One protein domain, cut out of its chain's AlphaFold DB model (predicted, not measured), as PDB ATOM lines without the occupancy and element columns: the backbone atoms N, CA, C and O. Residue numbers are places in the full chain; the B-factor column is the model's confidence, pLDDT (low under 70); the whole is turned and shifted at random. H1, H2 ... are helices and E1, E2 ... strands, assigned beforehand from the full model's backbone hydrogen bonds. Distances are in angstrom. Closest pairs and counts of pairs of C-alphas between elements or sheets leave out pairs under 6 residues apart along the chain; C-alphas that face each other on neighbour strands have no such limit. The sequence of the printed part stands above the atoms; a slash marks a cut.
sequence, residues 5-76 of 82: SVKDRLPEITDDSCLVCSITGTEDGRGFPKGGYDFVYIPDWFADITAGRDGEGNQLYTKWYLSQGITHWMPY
ATOM      1  N   SER A   5      13.025 -23.205  14.918       98.19
ATOM      2  CA  SER A   5      13.190 -24.543  15.488       98.19
ATOM      3  C   SER A   5      11.886 -25.013  16.129       98.19
ATOM      4  O   SER A   5      11.277 -24.291  16.920       98.19
ATOM      5  N   VAL A   6      11.497 -26.265  15.875       97.69
ATOM      6  CA  VAL A   6      10.325 -26.889  16.525       97.69
ATOM      7  C   VAL A   6      10.502 -27.051  18.040       97.69
ATOM      8  O   VAL A   6       9.530 -27.306  18.745       97.69
ATOM      9  N   LYS A   7      11.735 -26.910  18.550       97.44
ATOM     10  CA  LYS A   7      12.023 -26.870  19.992       97.44
ATOM     11  C   LYS A   7      11.743 -25.504  20.612       97.44
ATOM     12  O   LYS A   7      11.480 -25.442  21.808       97.44
ATOM     13  N   ASP A   8      11.802 -24.442  19.810       98.06
ATOM     14  CA  ASP A   8      11.564 -23.077  20.276       98.06
ATOM     15  C   ASP A   8      10.074 -22.746  20.190       98.06
ATOM     16  O   ASP A   8       9.490 -22.216  21.134       98.06
ATOM     17  N   ARG A   9       9.443 -23.067  19.050       97.25
ATOM     18  CA  ARG A   9       8.021 -22.803  18.812       97.25
ATOM     19  C   ARG A   9       7.459 -23.686  17.698       97.25
ATOM     20  O   ARG A   9       8.122 -23.901  16.686       97.25
ATOM     21  N   LEU A  10       6.209 -24.119  17.852       97.69
ATOM     22  CA  LEU A  10       5.417 -24.782  16.808       97.69
ATOM     23  C   LEU A  10       4.533 -23.768  16.056       97.69
ATOM     24  O   LEU A  10       4.216 -22.721  16.627       97.69
ATOM     25  N   PRO A  11       4.130 -24.049  14.805       97.19
ATOM     26  CA  PRO A  11       3.125 -23.238  14.125       97.19
ATOM     27  C   PRO A  11       1.802 -23.235  14.900       97.19
ATOM     28  O   PRO A  11       1.472 -24.193  15.604       97.19
ATOM     29  N   GLU A  12       1.045 -22.148  14.763       96.88
ATOM     30  CA  GLU A  12      -0.345 -22.110  15.218       96.88
ATOM     31  C   GLU A  12      -1.176 -23.073  14.366       96.88
ATOM     32  O   GLU A  12      -0.972 -23.160  13.158       96.88
ATOM     33  N   ILE A  13      -2.091 -23.822  14.986       97.56
ATOM     34  CA  ILE A  13      -2.927 -24.785  14.264       97.56
ATOM     35  C   ILE A  13      -4.052 -24.031  13.546       97.56
ATOM     36  O   ILE A  13      -5.108 -23.773  14.123       97.56
ATOM     37  N   THR A  14      -3.803 -23.689  12.287       96.06
ATOM     38  CA  THR A  14      -4.734 -23.025  11.368       96.06
ATOM     39  C   THR A  14      -4.896 -23.841  10.087       96.06
ATOM     40  O   THR A  14      -4.112 -24.751   9.818       96.06
ATOM     41  N   ASP A  15      -5.923 -23.529   9.293       95.94
ATOM     42  CA  ASP A  15      -6.115 -24.107   7.958       95.94
ATOM     43  C   ASP A  15      -5.130 -23.481   6.956       95.94
ATOM     44  O   ASP A  15      -5.493 -22.642   6.137       95.94
ATOM     45  N   ASP A  16      -3.852 -23.818   7.109       95.62
ATOM     46  CA  ASP A  16      -2.753 -23.279   6.313       95.62
ATOM     47  C   ASP A  16      -1.601 -24.294   6.226       95.62
ATOM     48  O   ASP A  16      -1.606 -25.370   6.840       95.62
ATOM     49  N   SER A  17      -0.588 -23.953   5.448       96.06
ATOM     50  CA  SER A  17       0.590 -24.759   5.207       96.06
ATOM     51  C   SER A  17       1.864 -24.027   5.594       96.06
ATOM     52  O   SER A  17       1.912 -22.809   5.741       96.06
ATOM     53  N   CYS A  18       2.943 -24.781   5.755       97.31
ATOM     54  CA  CYS A  18       4.256 -24.212   6.012       97.31
ATOM     55  C   CYS A  18       5.351 -24.999   5.295       97.31
ATOM     56  O   CYS A  18       5.151 -26.136   4.858       97.31
ATOM     57  N   LEU A  19       6.520 -24.374   5.172       97.81
ATOM     58  CA  LEU A  19       7.727 -25.058   4.740       97.81
ATOM     59  C   LEU A  19       8.390 -25.695   5.965       97.81
ATOM     60  O   LEU A  19       8.527 -25.046   7.001       97.81
ATOM     61  N   VAL A  20       8.848 -26.937   5.850       98.25
ATOM     62  CA  VAL A  20       9.566 -27.658   6.911       98.25
ATOM     63  C   VAL A  20      10.918 -28.148   6.431       98.25
ATOM     64  O   VAL A  20      11.126 -28.342   5.236       98.25
ATOM     65  N   CYS A  21      11.849 -28.378   7.356       97.56
ATOM     66  CA  CYS A  21      13.106 -29.050   7.045       97.56
ATOM     67  C   CYS A  21      13.639 -29.923   8.189       97.56
ATOM     68  O   CYS A  21      13.358 -29.715   9.378       97.56
ATOM     69  N   SER A  22      14.473 -30.894   7.819       97.69
ATOM     70  CA  SER A  22      15.232 -31.731   8.746       97.69
ATOM     71  C   SER A  22      16.730 -31.503   8.567       97.69
ATOM     72  O   SER A  22      17.338 -32.001   7.624       97.69
ATOM     73  N   ILE A  23      17.366 -30.775   9.487       97.00
ATOM     74  CA  ILE A  23      18.820 -30.540   9.417       97.00
ATOM     75  C   ILE A  23      19.642 -31.742   9.904       97.00
ATOM     76  O   ILE A  23      20.844 -31.819   9.646       97.00
ATOM     77  N   THR A  24      19.009 -32.674  10.619       94.94
ATOM     78  CA  THR A  24      19.643 -33.881  11.169       94.94
ATOM     79  C   THR A  24      19.311 -35.137  10.373       94.94
ATOM     80  O   THR A  24      20.123 -36.059  10.360       94.94
ATOM     81  N   GLY A  25      18.175 -35.157   9.672       94.19
ATOM     82  CA  GLY A  25      17.586 -36.368   9.109       94.19
ATOM     83  C   GLY A  25      16.890 -37.224  10.172       94.19
ATOM     84  O   GLY A  25      16.965 -36.934  11.370       94.19
ATOM     85  N   THR A  26      16.224 -38.285   9.718       93.19
ATOM     86  CA  THR A  26      15.583 -39.301  10.570       93.19
ATOM     87  C   THR A  26      16.512 -40.503  10.750       93.19
ATOM     88  O   THR A  26      17.102 -40.969   9.776       93.19
ATOM     89  N   GLU A  27      16.645 -41.020  11.975       85.50
ATOM     90  CA  GLU A  27      17.595 -42.101  12.302       85.50
ATOM     91  C   GLU A  27      17.294 -43.426  11.586       85.50
ATOM     92  O   GLU A  27      18.214 -44.144  11.200       85.50
ATOM     93  N   ASP A  28      16.016 -43.745  11.375       88.75
ATOM     94  CA  ASP A  28      15.575 -44.988  10.733       88.75
ATOM     95  C   ASP A  28      15.516 -44.905   9.194       88.75
ATOM     96  O   ASP A  28      15.195 -45.893   8.528       88.75
ATOM     97  N   GLY A  29      15.816 -43.729   8.628       86.38
ATOM     98  CA  GLY A  29      15.775 -43.456   7.193       86.38
ATOM     99  C   GLY A  29      14.376 -43.440   6.566       86.38
ATOM    100  O   GLY A  29      14.284 -43.468   5.340       86.38
ATOM    101  N   ARG A  30      13.294 -43.422   7.360       89.00
ATOM    102  CA  ARG A  30      11.904 -43.470   6.856       89.00
ATOM    103  C   ARG A  30      11.209 -42.113   6.797       89.00
ATOM    104  O   ARG A  30      10.188 -42.001   6.124       89.00
ATOM    105  N   GLY A  31      11.738 -41.117   7.501       94.06
ATOM    106  CA  GLY A  31      11.289 -39.727   7.430       94.06
ATOM    107  C   GLY A  31      12.151 -38.885   6.493       94.06
ATOM    108  O   GLY A  31      12.685 -39.367   5.492       94.06
ATOM    109  N   PHE A  32      12.330 -37.608   6.831       96.62
ATOM    110  CA  PHE A  32      13.127 -36.701   6.011       96.62
ATOM    111  C   PHE A  32      14.616 -37.084   6.036       96.62
ATOM    112  O   PHE A  32      15.151 -37.423   7.102       96.62
ATOM    113  N   PRO A  33      15.321 -36.988   4.891       96.25
ATOM    114  CA  PRO A  33      16.772 -37.101   4.858       96.25
ATOM    115  C   PRO A  33      17.421 -35.866   5.489       96.25
ATOM    116  O   PRO A  33      16.811 -34.800   5.602       96.25
ATOM    117  N   LYS A  34      18.700 -35.981   5.859       96.19
ATOM    118  CA  LYS A  34      19.480 -34.834   6.333       96.19
ATOM    119  C   LYS A  34      19.553 -33.752   5.249       96.19
ATOM    120  O   LYS A  34      20.055 -34.002   4.159       96.19
ATOM    121  N   GLY A  35      19.092 -32.548   5.576       95.81
ATOM    122  CA  GLY A  35      18.972 -31.416   4.656       95.81
ATOM    123  C   GLY A  35      17.703 -31.429   3.797       95.81
ATOM    124  O   GLY A  35      17.532 -30.529   2.981       95.81
ATOM    125  N   GLY A  36      16.819 -32.418   3.965       96.31
ATOM    126  CA  GLY A  36      15.532 -32.467   3.278       96.31
ATOM    127  C   GLY A  36      14.602 -31.348   3.745       96.31
ATOM    128  O   GLY A  36      14.601 -30.987   4.926       96.31
ATOM    129  N   TYR A  37      13.804 -30.818   2.823       96.56
ATOM    130  CA  TYR A  37      12.788 -29.802   3.079       96.56
ATOM    131  C   TYR A  37      11.601 -29.999   2.133       96.56
ATOM    132  O   TYR A  37      11.787 -30.504   1.028       96.56
ATOM    133  N   ASP A  38      10.399 -29.643   2.583       96.81
ATOM    134  CA  ASP A  38       9.162 -29.800   1.811       96.81
ATOM    135  C   ASP A  38       8.049 -28.886   2.349       96.81
ATOM    136  O   ASP A  38       8.181 -28.284   3.419       96.81
ATOM    137  N   PHE A  39       6.960 -28.797   1.596       95.75
ATOM    138  CA  PHE A  39       5.679 -28.217   1.985       95.75
ATOM    139  C   PHE A  39       4.862 -29.215   2.816       95.75
ATOM    140  O   PHE A  39       4.778 -30.395   2.469       95.75
ATOM    141  N   VAL A  40       4.192 -28.743   3.870       97.44
ATOM    142  CA  VAL A  40       3.248 -29.558   4.652       97.44
ATOM    143  C   VAL A  40       2.005 -28.771   5.060       97.44
ATOM    144  O   VAL A  40       2.064 -27.563   5.282       97.44
ATOM    145  N   TYR A  41       0.875 -29.466   5.204       97.81
ATOM    146  CA  TYR A  41      -0.337 -28.916   5.813       97.81
ATOM    147  C   TYR A  41      -0.202 -28.909   7.341       97.81
ATOM    148  O   TYR A  41       0.131 -29.937   7.938       97.81
ATOM    149  N   ILE A  42      -0.413 -27.749   7.973       97.94
ATOM    150  CA  ILE A  42      -0.102 -27.551   9.395       97.94
ATOM    151  C   ILE A  42      -0.903 -28.504  10.298       97.94
ATOM    152  O   ILE A  42      -0.271 -29.174  11.124       97.94
ATOM    153  N   PRO A  43      -2.239 -28.634  10.166       97.94
ATOM    154  CA  PRO A  43      -3.024 -29.513  11.028       97.94
ATOM    155  C   PRO A  43      -2.586 -30.977  10.958       97.94
ATOM    156  O   PRO A  43      -2.394 -31.595  12.000       97.94
ATOM    157  N   ASP A  44      -2.322 -31.512   9.767       97.00
ATOM    158  CA  ASP A  44      -1.913 -32.916   9.608       97.00
ATOM    159  C   ASP A  44      -0.561 -33.221  10.270       97.00
ATOM    160  O   ASP A  44      -0.317 -34.337  10.736       97.00
ATOM    161  N   TRP A  45       0.338 -32.236  10.305       97.44
ATOM    162  CA  TRP A  45       1.714 -32.441  10.752       97.44
ATOM    163  C   TRP A  45       1.956 -32.067  12.209       97.44
ATOM    164  O   TRP A  45       2.765 -32.717  12.885       97.44
ATOM    165  N   PHE A  46       1.267 -31.032  12.686       97.88
ATOM    166  CA  PHE A  46       1.516 -30.407  13.982       97.88
ATOM    167  C   PHE A  46       0.356 -30.546  14.975       97.88
ATOM    168  O   PHE A  46       0.592 -30.326  16.165       97.88
ATOM    169  N   ALA A  47      -0.855 -30.935  14.556       97.69
ATOM    170  CA  ALA A  47      -1.931 -31.252  15.496       97.69
ATOM    171  C   ALA A  47      -1.776 -32.664  16.090       97.69
ATOM    172  O   ALA A  47      -0.985 -33.487  15.619       97.69
ATOM    173  N   ASP A  48      -2.523 -32.932  17.161       97.31
ATOM    174  CA  ASP A  48      -2.529 -34.244  17.801       97.31
ATOM    175  C   ASP A  48      -3.212 -35.297  16.923       97.31
ATOM    176  O   ASP A  48      -4.377 -35.171  16.551       97.31
ATOM    177  N   ILE A  49      -2.491 -36.383  16.662       95.69
ATOM    178  CA  ILE A  49      -2.995 -37.602  16.037       95.69
ATOM    179  C   ILE A  49      -3.011 -38.737  17.059       95.69
ATOM    180  O   ILE A  49      -2.191 -38.794  17.978       95.69
ATOM    181  N   THR A  50      -3.950 -39.666  16.912       96.06
ATOM    182  CA  THR A  50      -4.066 -40.817  17.816       96.06
ATOM    183  C   THR A  50      -2.852 -41.738  17.707       96.06
ATOM    184  O   THR A  50      -2.472 -42.135  16.608       96.06
ATOM    185  N   ALA A  51      -2.296 -42.142  18.850       95.94
ATOM    186  CA  ALA A  51      -1.087 -42.960  18.964       95.94
ATOM    187  C   ALA A  51      -1.330 -44.272  19.738       95.94
ATOM    188  O   ALA A  51      -0.501 -44.708  20.532       95.94
ATOM    189  N   GLY A  52      -2.492 -44.900  19.534       96.44
ATOM    190  CA  GLY A  52      -2.876 -46.114  20.262       96.44
ATOM    191  C   GLY A  52      -3.358 -45.837  21.689       96.44
ATOM    192  O   GLY A  52      -3.837 -44.744  21.984       96.44
ATOM    193  N   ARG A  53      -3.296 -46.843  22.565       97.88
ATOM    194  CA  ARG A  53      -3.744 -46.750  23.963       97.88
ATOM    195  C   ARG A  53      -2.645 -47.196  24.922       97.88
ATOM    196  O   ARG A  53      -1.803 -48.005  24.536       97.88
ATOM    197  N   ASP A  54      -2.661 -46.677  26.144       96.62
ATOM    198  CA  ASP A  54      -1.773 -47.131  27.217       96.62
ATOM    199  C   ASP A  54      -2.248 -48.455  27.852       96.62
ATOM    200  O   ASP A  54      -3.252 -49.045  27.443       96.62
ATOM    201  N   GLY A  55      -1.510 -48.939  28.860       97.25
ATOM    202  CA  GLY A  55      -1.826 -50.185  29.570       97.25
ATOM    203  C   GLY A  55      -3.119 -50.150  30.395       97.25
ATOM    204  O   GLY A  55      -3.623 -51.206  30.765       97.25
ATOM    205  N   GLU A  56      -3.670 -48.964  30.656       97.38
ATOM    206  CA  GLU A  56      -4.942 -48.757  31.359       97.38
ATOM    207  C   GLU A  56      -6.110 -48.534  30.379       97.38
ATOM    208  O   GLU A  56      -7.272 -48.478  30.779       97.38
ATOM    209  N   GLY A  57      -5.819 -48.456  29.077       97.06
ATOM    210  CA  GLY A  57      -6.790 -48.247  28.012       97.06
ATOM    211  C   GLY A  57      -7.036 -46.777  27.655       97.06
ATOM    212  O   GLY A  57      -7.918 -46.518  26.829       97.06
ATOM    213  N   ASN A  58      -6.280 -45.821  28.203       97.62
ATOM    214  CA  ASN A  58      -6.404 -44.404  27.852       97.62
ATOM    215  C   ASN A  58      -5.830 -44.140  26.454       97.62
ATOM    216  O   ASN A  58      -4.837 -44.742  26.053       97.62
ATOM    217  N   GLN A  59      -6.452 -43.230  25.700       97.56
ATOM    218  CA  GLN A  59      -5.991 -42.838  24.366       97.56
ATOM    219  C   GLN A  59      -4.695 -42.020  24.464       97.56
ATOM    220  O   GLN A  59      -4.644 -41.021  25.177       97.56
ATOM    221  N   LEU A  60      -3.672 -42.415  23.705       97.50
ATOM    222  CA  LEU A  60      -2.428 -41.663  23.549       97.50
ATOM    223  C   LEU A  60      -2.489 -40.780  22.301       97.50
ATOM    224  O   LEU A  60      -3.178 -41.113  21.329       97.50
ATOM    225  N   TYR A  61      -1.726 -39.690  22.318       96.69
ATOM    226  CA  TYR A  61      -1.611 -38.751  21.206       96.69
ATOM    227  C   TYR A  61      -0.145 -38.468  20.882       96.69
ATOM    228  O   TYR A  61       0.722 -38.518  21.753       96.69
ATOM    229  N   THR A  62       0.129 -38.194  19.613       96.62
ATOM    230  CA  THR A  62       1.439 -37.771  19.109       96.62
ATOM    231  C   THR A  62       1.252 -36.737  18.004       96.62
ATOM    232  O   THR A  62       0.128 -36.368  17.684       96.62
ATOM    233  N   LYS A  63       2.344 -36.272  17.402       97.25
ATOM    234  CA  LYS A  63       2.336 -35.367  16.249       97.25
ATOM    235  C   LYS A  63       3.178 -35.971  15.136       97.25
ATOM    236  O   LYS A  63       4.231 -36.555  15.407       97.25
ATOM    237  N   TRP A  64       2.735 -35.843  13.888       96.06
ATOM    238  CA  TRP A  64       3.377 -36.535  12.769       96.06
ATOM    239  C   TRP A  64       4.824 -36.076  12.542       96.06
ATOM    240  O   TRP A  64       5.700 -36.922  12.340       96.06
ATOM    241  N   TYR A  65       5.103 -34.771  12.689       96.44
ATOM    242  CA  TYR A  65       6.433 -34.177  12.459       96.44
ATOM    243  C   TYR A  65       7.569 -34.842  13.259       96.44
ATOM    244  O   TYR A  65       8.712 -34.859  12.798       96.44
ATOM    245  N   LEU A  66       7.258 -35.413  14.432       95.69
ATOM    246  CA  LEU A  66       8.219 -36.118  15.284       95.69
ATOM    247  C   LEU A  66       8.772 -37.360  14.581       95.69
ATOM    248  O   LEU A  66       9.982 -37.567  14.547       95.69
ATOM    249  N   SER A  67       7.887 -38.159  13.980       93.56
ATOM    250  CA  SER A  67       8.263 -39.376  13.246       93.56
ATOM    251  C   SER A  67       9.017 -39.078  11.950       93.56
ATOM    252  O   SER A  67       9.777 -39.905  11.461       93.56
ATOM    253  N   GLN A  68       8.820 -37.875  11.410       95.81
ATOM    254  CA  GLN A  68       9.395 -37.430  10.145       95.81
ATOM    255  C   GLN A  68      10.748 -36.725  10.317       95.81
ATOM    256  O   GLN A  68      11.353 -36.310   9.329       95.81
ATOM    257  N   GLY A  69      11.223 -36.571  11.558       96.00
ATOM    258  CA  GLY A  69      12.512 -35.953  11.859       96.00
ATOM    259  C   GLY A  69      12.561 -34.454  11.562       96.00
ATOM    260  O   GLY A  69      13.648 -33.918  11.341       96.00
ATOM    261  N   ILE A  70      11.419 -33.761  11.522       97.69
ATOM    262  CA  ILE A  70      11.380 -32.322  11.243       97.69
ATOM    263  C   ILE A  70      12.005 -31.545  12.401       97.69
ATOM    264  O   ILE A  70      11.710 -31.774  13.572       97.69
ATOM    265  N   THR A  71      12.871 -30.598  12.050       98.00
ATOM    266  CA  THR A  71      13.645 -29.799  13.009       98.00
ATOM    267  C   THR A  71      13.273 -28.326  12.991       98.00
ATOM    268  O   THR A  71      13.339 -27.677  14.031       98.00
ATOM    269  N   HIS A  72      12.891 -27.794  11.830       98.44
ATOM    270  CA  HIS A  72      12.537 -26.390  11.671       98.44
ATOM    271  C   HIS A  72      11.350 -26.245  10.726       98.44
ATOM    272  O   HIS A  72      11.110 -27.107   9.877       98.44
ATOM    273  N   TRP A  73      10.647 -25.130  10.865       98.38
ATOM    274  CA  TRP A  73       9.568 -24.717   9.980       98.38
ATOM    275  C   TRP A  73       9.669 -23.224   9.667       98.38
ATOM    276  O   TRP A  73      10.384 -22.480  10.340       98.38
ATOM    277  N   MET A  74       8.967 -22.788   8.633       97.81
ATOM    278  CA  MET A  74       8.878 -21.395   8.214       97.81
ATOM    279  C   MET A  74       7.465 -21.134   7.671       97.81
ATOM    280  O   MET A  74       6.985 -21.941   6.870       97.81
ATOM    281  N   PRO A  75       6.784 -20.045   8.080       95.81
ATOM    282  CA  PRO A  75       5.496 -19.682   7.494       95.81
ATOM    283  C   PRO A  75       5.676 -19.302   6.023       95.81
ATOM    284  O   PRO A  75       6.729 -18.782   5.644       95.81
ATOM    285  N   TYR A  76       4.651 -19.530   5.205       92.31
ATOM    286  CA  TYR A  76       4.617 -18.958   3.862       92.31
ATOM    287  C   TYR A  76       4.443 -17.434   3.918       92.31
ATOM    288  O   TYR A  76       3.967 -16.901   4.923       92.31
TER     289      TYR A  76
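This is residues 5 to 76 of the 82 residues of the protein "DUF551 domain-containing protein" of Mixta gaviniae (UniProt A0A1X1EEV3). A small three-stranded antiparallel sheet, E2, E1 and E5, makes one end of the domain, and the two-stranded hairpin of E3 and E4 reaches away from it as an arm that makes much of the length. Two very short helices, H1 and H2, touch each other between sheet and arm, and two long stretches without a named element, residues 5 to 16 and 23 to 35, lie round the sheet end. The printed part has 72 residues with two named helices and five named strands, in the order E1, E2, H1, E3, E4, H2, E5; the sheets have the orders E2 - E1 - E5 and E3 - E4, both antiparallel. The class is mixed, helices and strands, with under half of the residues in named elements. The whole is only just compact, close to loose, with a radius of gyration of the C-alphas of 13.1 A and spans of 39 by 30 by 19 A.

E1, residues 17 to 22, is the inner strand of its sheet. E2, residues 36 to 41, is an edge strand and forms a hairpin with E1; their directions differ by 154 degrees, and N 20 and O 38 are 2.9 A apart, within hydrogen-bond range. The other edge strand, E5, residues 72 to 75, is antiparallel to E1 at 158 degrees, with N 74 and O 19 at 2.8 A. H1, residues 42 to 46, is on this sheet at a height of 7.0 A, only just over none of its strands, with 2 of its 5 C-alphas falling on E2. H2, residues 64 to 67, touches H1, and their closest C-alphas, those of Trp 45 and Trp 64, are 4.9 A apart. H2 is only just not on the three-stranded sheet, with 4 pairs of C-alphas within 10 A. E3, residues 49 to 53, and E4, residues 59 to 62, form an antiparallel hairpin at 138 degrees, with N 51 and O 60 at 2.8 A. E3 and E4 are both apart from E1 and E2. In H1 the O i to N i+4 pair is within hydrogen-bond range; H2, with 4 residues, is too short for such a pair.

E1 begins at C-alpha 17, (0.590, -24.759, 5.207), and measures 16.6 A; E2 measures 16.5 A. H1 is 5.6 A long, E3 12.1 A and E4 10.4 A, with C-alpha 59 at (-5.991, -42.838, 24.366). H2 is 5.7 A long, and E5, 10.6 A, ends at C-alpha 75, (5.496, -19.682, 7.494).

The two C-alphas farthest apart, those of Glu 56 and Tyr 76, are 41.7 A from each other. The link from E1 to E2, 13 residues, is long; the other links between named elements are tight. The printed part has no cut; its mean pLDDT is 96.2, and no printed residue is under 70.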